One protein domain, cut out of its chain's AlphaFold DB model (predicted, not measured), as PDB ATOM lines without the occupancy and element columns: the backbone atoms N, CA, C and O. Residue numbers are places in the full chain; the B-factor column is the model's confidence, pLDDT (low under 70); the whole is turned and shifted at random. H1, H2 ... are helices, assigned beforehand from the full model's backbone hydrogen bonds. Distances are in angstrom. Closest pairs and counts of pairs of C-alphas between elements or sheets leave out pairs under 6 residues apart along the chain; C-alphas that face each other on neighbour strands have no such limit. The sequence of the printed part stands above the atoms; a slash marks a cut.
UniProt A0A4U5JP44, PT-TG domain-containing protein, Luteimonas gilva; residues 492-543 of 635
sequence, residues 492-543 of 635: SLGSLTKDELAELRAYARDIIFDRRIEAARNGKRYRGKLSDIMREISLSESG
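AT A GLANCE: This is residues 492 to 543 of the 635 residues of the protein "PT-TG domain-containing protein" of Luteimonas gilva (UniProt A0A4U5JP44). A long helix, H1, makes the length of the model, and a shorter helix, H2, packs crosswise on one side of it, with Met 534 inside H2 nearest to Ala 508 of H1. Between them, residues 522 to 529 fold back from the far end of H1 and bring H2 to the part of H1 around Ala 508. The printed part has 52 residues, with two named helices, H1 then H2, and no named strand; the class is all helix. It is loose, with a radius of gyration of the C-alphas of 12.4 A, and elongated, spanning 38 by 20 by 16 A.

HOW THE PARTS SIT: Along the printed part the first element is H1, residues 498 to 521, followed by H2, residues 530 to 541. H1 touches H2 with residues 504 to 512 alone. Their closest C-alphas are those of Ala 508 and Met 534, 5.8 A apart. The two helices are about perpendicular, but only just, at 71 degrees, and their centres are 10.4 A apart. In H1 and H2 every backbone O i to N i+4 pair is within hydrogen-bond range.

IN THESE COORDINATES: H1 has 24 residues and begins at Lys 498, with its C-alpha at (19.945, -6.913, -36.130). It ends at Arg 521, with its C-alpha at (19.267, -37.226, -53.234), 34.8 A from the first. H2 has 12 residues, from Leu 530 to Glu 541, and measures 16.2 A from first to last C-alpha; C-alpha 541 is at (10.928, -10.076, -50.763).

THE WHOLE: The two C-alphas farthest apart are those of Ser 495 and Gly 523, 38.5 A. The printed part has no cut, and the link from H1 to H2, 8 residues, is short. The mean pLDDT of the printed part is 74.1; 18 residues are under 70, among them residues 492 to 495 and 538 to 543.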
ATOM      1  N   SER A 492      16.637  -2.436 -49.224       57.41
ATOM      2  CA  SER A 492      17.886  -3.214 -49.298       57.41
ATOM      3  C   SER A 492      18.272  -3.881 -47.961       57.41
ATOM      4  O   SER A 492      17.946  -3.353 -46.898       57.41
ATOM      5  N   LEU A 493      19.013  -5.001 -48.007       66.25
ATOM      6  CA  LEU A 493      19.522  -5.761 -46.843       66.25
ATOM      7  C   LEU A 493      20.071  -4.891 -45.689       66.25
ATOM      8  O   LEU A 493      20.020  -5.310 -44.538       66.25
ATOM      9  N   GLY A 494      20.585  -3.690 -45.982       68.56
ATOM     10  CA  GLY A 494      21.084  -2.735 -44.984       68.56
ATOM     11  C   GLY A 494      20.009  -2.031 -44.144       68.56
ATOM     12  O   GLY A 494      20.342  -1.400 -43.149       68.56
ATOM     13  N   SER A 495      18.731  -2.136 -44.517       69.88
ATOM     14  CA  SER A 495      17.595  -1.566 -43.776       69.88
ATOM     15  C   SER A 495      17.012  -2.509 -42.718       69.88
ATOM     16  O   SER A 495      16.130  -2.103 -41.960       69.88
ATOM     17  N   LEU A 496      17.508  -3.750 -42.660       72.88
ATOM     18  CA  LEU A 496      17.096  -4.743 -41.673       72.88
ATOM     19  C   LEU A 496      17.761  -4.462 -40.320       72.88
ATOM     20  O   LEU A 496      18.967  -4.236 -40.218       72.88
ATOM     21  N   THR A 497      16.970  -4.519 -39.255       75.62
ATOM     22  CA  THR A 497      17.452  -4.528 -37.870       75.62
ATOM     23  C   THR A 497      18.309  -5.769 -37.592       75.62
ATOM     24  O   THR A 497      18.254  -6.759 -38.321       75.62
ATOM     25  N   LYS A 498      19.108  -5.754 -36.512       77.94
ATOM     26  CA  LYS A 498      19.945  -6.913 -36.130       77.94
ATOM     27  C   LYS A 498      19.128  -8.198 -35.966       77.94
ATOM     28  O   LYS A 498      19.597  -9.260 -36.366       77.94
ATOM     29  N   ASP A 499      17.919  -8.079 -35.424       67.06
ATOM     30  CA  ASP A 499      17.017  -9.210 -35.234       67.06
ATOM     31  C   ASP A 499      16.462  -9.718 -36.572       67.06
ATOM     32  O   ASP A 499      16.520 -10.916 -36.827       67.06
ATOM     33  N   GLU A 500      16.014  -8.819 -37.459       66.56
ATOM     34  CA  GLU A 500      15.538  -9.179 -38.810       66.56
ATOM     35  C   GLU A 500      16.657  -9.846 -39.631       66.56
ATOM     36  O   GLU A 500      16.434 -10.813 -40.354       66.56
ATOM     37  N   LEU A 501      17.902  -9.386 -39.479       76.38
ATOM     38  CA  LEU A 501      19.058 -10.013 -40.115       76.38
ATOM     39  C   LEU A 501      19.354 -11.410 -39.534       76.38
ATOM     40  O   LEU A 501      19.811 -12.295 -40.260       76.38
ATOM     41  N   ALA A 502      19.145 -11.612 -38.230       73.00
ATOM     42  CA  ALA A 502      19.325 -12.909 -37.578       73.00
ATOM     43  C   ALA A 502      18.249 -13.916 -38.013       73.00
ATOM     44  O   ALA A 502      18.577 -15.072 -38.278       73.00
ATOM     45  N   GLU A 503      17.007 -13.460 -38.157       67.38
ATOM     46  CA  GLU A 503      15.875 -14.234 -38.671       67.38
ATOM     47  C   GLU A 503      16.086 -14.618 -40.140       67.38
ATOM     48  O   GLU A 503      16.083 -15.803 -40.476       67.38
ATOM     49  N   LEU A 504      16.450 -13.652 -40.992       74.94
ATOM     50  CA  LEU A 504      16.798 -13.907 -42.391       74.94
ATOM     51  C   LEU A 504      17.954 -14.913 -42.524       74.94
ATOM     52  O   LEU A 504      17.952 -15.762 -43.415       74.94
ATOM     53  N   ARG A 505      18.948 -14.854 -41.627       78.38
ATOM     54  CA  ARG A 505      20.038 -15.845 -41.572       78.38
ATOM     55  C   ARG A 505      19.548 -17.226 -41.160       78.38
ATOM     56  O   ARG A 505      20.063 -18.201 -41.702       78.38
ATOM     57  N   ALA A 506      18.632 -17.325 -40.199       70.81
ATOM     58  CA  ALA A 506      18.066 -18.601 -39.773       70.81
ATOM     59  C   ALA A 506      17.275 -19.239 -40.921       70.81
ATOM     60  O   ALA A 506      17.602 -20.347 -41.335       70.81
ATOM     61  N   TYR A 507      16.365 -18.486 -41.540       70.19
ATOM     62  CA  TYR A 507      15.593 -18.943 -42.696       70.19
ATOM     63  C   TYR A 507      16.484 -19.343 -43.887       70.19
ATOM     64  O   TYR A 507      16.300 -20.387 -44.516       70.19
ATOM     65  N   ALA A 508      17.534 -18.564 -44.162       75.19
ATOM     66  CA  ALA A 508      18.503 -18.899 -45.198       75.19
ATOM     67  C   ALA A 508      19.280 -20.200 -44.903       75.19
ATOM     68  O   ALA A 508      19.661 -20.903 -45.841       75.19
ATOM     69  N   ARG A 509      19.518 -20.550 -43.628       78.19
ATOM     70  CA  ARG A 509      20.130 -21.842 -43.259       78.19
ATOM     71  C   ARG A 509      19.179 -23.005 -43.512       78.19
ATOM     72  O   ARG A 509      19.645 -24.021 -44.025       78.19
ATOM     73  N   ASP A 510      17.891 -22.837 -43.232       68.25
ATOM     74  CA  ASP A 510      16.881 -23.872 -43.475       68.25
ATOM     75  C   ASP A 510      16.787 -24.196 -44.974       68.25
ATOM     76  O   ASP A 510      16.873 -25.357 -45.372       68.25
ATOM     77  N   ILE A 511      16.768 -23.174 -45.838       71.75
ATOM     78  CA  ILE A 511      16.793 -23.375 -47.299       71.75
ATOM     79  C   ILE A 511      18.075 -24.089 -47.747       71.75
ATOM     80  O   ILE A 511      18.042 -24.934 -48.643       71.75
ATOM     81  N   ILE A 512      19.227 -23.766 -47.152       79.19
ATOM     82  CA  ILE A 512      20.487 -24.458 -47.463       79.19
ATOM     83  C   ILE A 512      20.427 -25.923 -47.044       79.19
ATOM     84  O   ILE A 512      20.953 -26.772 -47.764       79.19
ATOM     85  N   PHE A 513      19.824 -26.221 -45.896       74.81
ATOM     86  CA  PHE A 513      19.647 -27.585 -45.421       74.81
ATOM     87  C   PHE A 513      18.761 -28.393 -46.379       74.81
ATOM     88  O   PHE A 513      19.184 -29.452 -46.847       74.81
ATOM     89  N   ASP A 514      17.621 -27.840 -46.790       69.12
ATOM     90  CA  ASP A 514      16.724 -28.467 -47.767       69.12
ATOM     91  C   ASP A 514      17.424 -28.685 -49.123       69.12
ATOM     92  O   ASP A 514      17.439 -29.803 -49.647       69.12
ATOM     93  N   ARG A 515      18.116 -27.663 -49.652       78.69
ATOM     94  CA  ARG A 515      18.885 -27.778 -50.909       78.69
ATOM     95  C   ARG A 515      20.041 -28.777 -50.800       78.69
ATOM     96  O   ARG A 515      20.419 -29.385 -51.800       78.69
ATOM     97  N   ARG A 516      20.623 -28.971 -49.609       77.88
ATOM     98  CA  ARG A 516      21.639 -30.010 -49.358       77.88
ATOM     99  C   ARG A 516      21.036 -31.405 -49.419       77.88
ATOM    100  O   ARG A 516      21.641 -32.265 -50.053       77.88
ATOM    101  N   ILE A 517      19.877 -31.621 -48.799       64.19
ATOM    102  CA  ILE A 517      19.166 -32.905 -48.857       64.19
ATOM    103  C   ILE A 517      18.794 -33.231 -50.303       64.19
ATOM    104  O   ILE A 517      19.030 -34.344 -50.766       64.19
ATOM    105  N   GLU A 518      18.258 -32.260 -51.037       65.69
ATOM    106  CA  GLU A 518      17.888 -32.437 -52.439       65.69
ATOM    107  C   GLU A 518      19.109 -32.716 -53.326       65.69
ATOM    108  O   GLU A 518      19.100 -33.650 -54.129       65.69
ATOM    109  N   ALA A 519      20.199 -31.962 -53.149       72.31
ATOM    110  CA  ALA A 519      21.442 -32.220 -53.863       72.31
ATOM    111  C   ALA A 519      21.968 -33.632 -53.560       72.31
ATOM    112  O   ALA A 519      22.294 -34.358 -54.498       72.31
ATOM    113  N   ALA A 520      21.967 -34.051 -52.289       70.56
ATOM    114  CA  ALA A 520      22.390 -35.387 -51.877       70.56
ATOM    115  C   ALA A 520      21.522 -36.489 -52.503       70.56
ATOM    116  O   ALA A 520      22.062 -37.464 -53.022       70.56
ATOM    117  N   ARG A 521      20.194 -36.309 -52.541       62.12
ATOM    118  CA  ARG A 521      19.267 -37.226 -53.234       62.12
ATOM    119  C   ARG A 521      19.570 -37.347 -54.726       62.12
ATOM    120  O   ARG A 521      19.419 -38.423 -55.292       62.12
ATOM    121  N   ASN A 522      20.043 -36.268 -55.337       74.94
ATOM    122  CA  ASN A 522      20.420 -36.216 -56.747       74.94
ATOM    123  C   ASN A 522      21.902 -36.565 -57.000       74.94
ATOM    124  O   ASN A 522      22.399 -36.323 -58.100       74.94
ATOM    125  N   GLY A 523      22.633 -37.070 -55.997       85.00
ATOM    126  CA  GLY A 523      24.058 -37.415 -56.113       85.00
ATOM    127  C   GLY A 523      24.992 -36.216 -56.325       85.00
ATOM    128  O   GLY A 523      26.130 -36.376 -56.761       85.00
ATOM    129  N   LYS A 524      24.530 -34.994 -56.044       89.69
ATOM    130  CA  LYS A 524      25.273 -33.740 -56.222       89.69
ATOM    131  C   LYS A 524      25.656 -33.141 -54.870       89.69
ATOM    132  O   LYS A 524      24.950 -33.270 -53.874       89.69
ATOM    133  N   ARG A 525      26.768 -32.401 -54.829       86.00
ATOM    134  CA  ARG A 525      27.173 -31.623 -53.646       86.00
ATOM    135  C   ARG A 525      26.663 -30.187 -53.761       86.00
ATOM    136  O   ARG A 525      26.987 -29.495 -54.724       86.00
ATOM    137  N   TYR A 526      25.913 -29.716 -52.768       88.00
ATOM    138  CA  TYR A 526      25.443 -28.330 -52.722       88.00
ATOM    139  C   TYR A 526      26.592 -27.353 -52.393       88.00
ATOM    140  O   TYR A 526      27.298 -27.545 -51.401       88.00
ATOM    141  N   ARG A 527      26.776 -26.306 -53.214       91.38
ATOM    142  CA  ARG A 527      27.857 -25.298 -53.083       91.38
ATOM    143  C   ARG A 527      27.373 -23.867 -52.785       91.38
ATOM    144  O   ARG A 527      28.199 -22.960 -52.730       91.38
ATOM    145  N   GLY A 528      26.069 -23.640 -52.620       88.50
ATOM    146  CA  GLY A 528      25.531 -22.290 -52.400       88.50
ATOM    147  C   GLY A 528      25.951 -21.695 -51.051       88.50
ATOM    148  O   GLY A 528      26.002 -22.410 -50.046       88.50
ATOM    149  N   LYS A 529      26.246 -20.387 -51.020       92.19
ATOM    150  CA  LYS A 529      26.616 -19.658 -49.795       92.19
ATOM    151  C   LYS A 529      25.390 -19.042 -49.118       92.19
ATOM    152  O   LYS A 529      24.406 -18.701 -49.769       92.19
ATOM    153  N   LEU A 530      25.492 -18.825 -47.805       86.94
ATOM    154  CA  LEU A 530      24.445 -18.177 -47.008       86.94
ATOM    155  C   LEU A 530      24.117 -16.763 -47.497       86.94
ATOM    156  O   LEU A 530      22.950 -16.410 -47.592       86.94
ATOM    157  N   SER A 531      25.131 -15.977 -47.865       86.88
ATOM    158  CA  SER A 531      24.956 -14.616 -48.388       86.88
ATOM    159  C   SER A 531      24.148 -14.566 -49.681       86.88
ATOM    160  O   SER A 531      23.362 -13.642 -49.877       86.88
ATOM    161  N   ASP A 532      24.341 -15.557 -50.552       87.31
ATOM    162  CA  ASP A 532      23.696 -15.613 -51.863       87.31
ATOM    163  C   ASP A 532      22.218 -15.948 -51.684       87.31
ATOM    164  O   ASP A 532      21.364 -15.296 -52.274       87.31
ATOM    165  N   ILE A 533      21.922 -16.880 -50.772       82.25
ATOM    166  CA  ILE A 533      20.562 -17.230 -50.360       82.25
ATOM    167  C   ILE A 533      19.879 -16.037 -49.690       82.25
ATOM    168  O   ILE A 533      18.765 -15.700 -50.057       82.25
ATOM    169  N   MET A 534      20.540 -15.341 -48.760       80.56
ATOM    170  CA  MET A 534      19.973 -14.145 -48.123       80.56
ATOM    171  C   MET A 534      19.671 -13.033 -49.136       80.56
ATOM    172  O   MET A 534      18.658 -12.347 -49.012       80.56
ATOM    173  N   ARG A 535      20.533 -12.847 -50.144       81.19
ATOM    174  CA  ARG A 535      20.307 -11.881 -51.226       81.19
ATOM    175  C   ARG A 535      19.180 -12.327 -52.152       81.19
ATOM    176  O   ARG A 535      18.357 -11.495 -52.513       81.19
ATOM    177  N   GLU A 536      19.123 -13.614 -52.496       77.31
ATOM    178  CA  GLU A 536      18.022 -14.229 -53.249       77.31
ATOM    179  C   GLU A 536      16.693 -14.001 -52.516       77.31
ATOM    180  O   GLU A 536      15.743 -13.513 -53.121       77.31
ATOM    181  N   ILE A 537      16.652 -14.267 -51.207       71.56
ATOM    182  CA  ILE A 537      15.478 -14.066 -50.353       71.56
ATOM    183  C   ILE A 537      15.093 -12.584 -50.321       71.56
ATOM    184  O   ILE A 537      13.973 -12.262 -50.700       71.56
ATOM    185  N   SER A 538      16.020 -11.680 -49.990       69.31
ATOM    186  CA  SER A 538      15.742 -10.240 -49.884       69.31
ATOM    187  C   SER A 538      15.291  -9.613 -51.210       69.31
ATOM    188  O   SER A 538      14.319  -8.863 -51.228       69.31
ATOM    189  N   LEU A 539      15.935  -9.950 -52.336       65.62
ATOM    190  CA  LEU A 539      15.490  -9.506 -53.664       65.62
ATOM    191  C   LEU A 539      14.112 -10.071 -53.986       65.62
ATOM    192  O   LEU A 539      13.252  -9.354 -54.497       65.62
ATOM    193  N   SER A 540      13.887 -11.336 -53.626       59.19
ATOM    194  CA  SER A 540      12.586 -11.955 -53.780       59.19
ATOM    195  C   SER A 540      11.536 -11.376 -52.839       59.19
ATOM    196  O   SER A 540      10.389 -11.670 -53.095       59.19
ATOM    197  N   GLU A 541      11.855 -10.595 -51.795       59.34
ATOM    198  CA  GLU A 541      10.928 -10.076 -50.763       59.34
ATOM    199  C   GLU A 541      10.309  -8.707 -51.023       59.34
ATOM    200  O   GLU A 541       9.337  -8.323 -50.376       59.34
ATOM    201  N   SER A 542      10.773  -8.026 -52.061       52.66
ATOM    202  CA  SER A 542      10.390  -6.655 -52.402       52.66
ATOM    203  C   SER A 542       8.926  -6.456 -52.860       52.66
ATOM    204  O   SER A 542       8.491  -5.315 -53.000       52.66
ATOM    205  N   GLY A 543       8.133  -7.521 -53.046       54.97
ATOM    206  CA  GLY A 543       6.748  -7.464 -53.550       54.97
ATOM    207  C   GLY A 543       5.617  -7.666 -52.528       54.97
ATOM    208  O   GLY A 543       4.461  -7.673 -52.941       54.97
TER     209      GLY A 543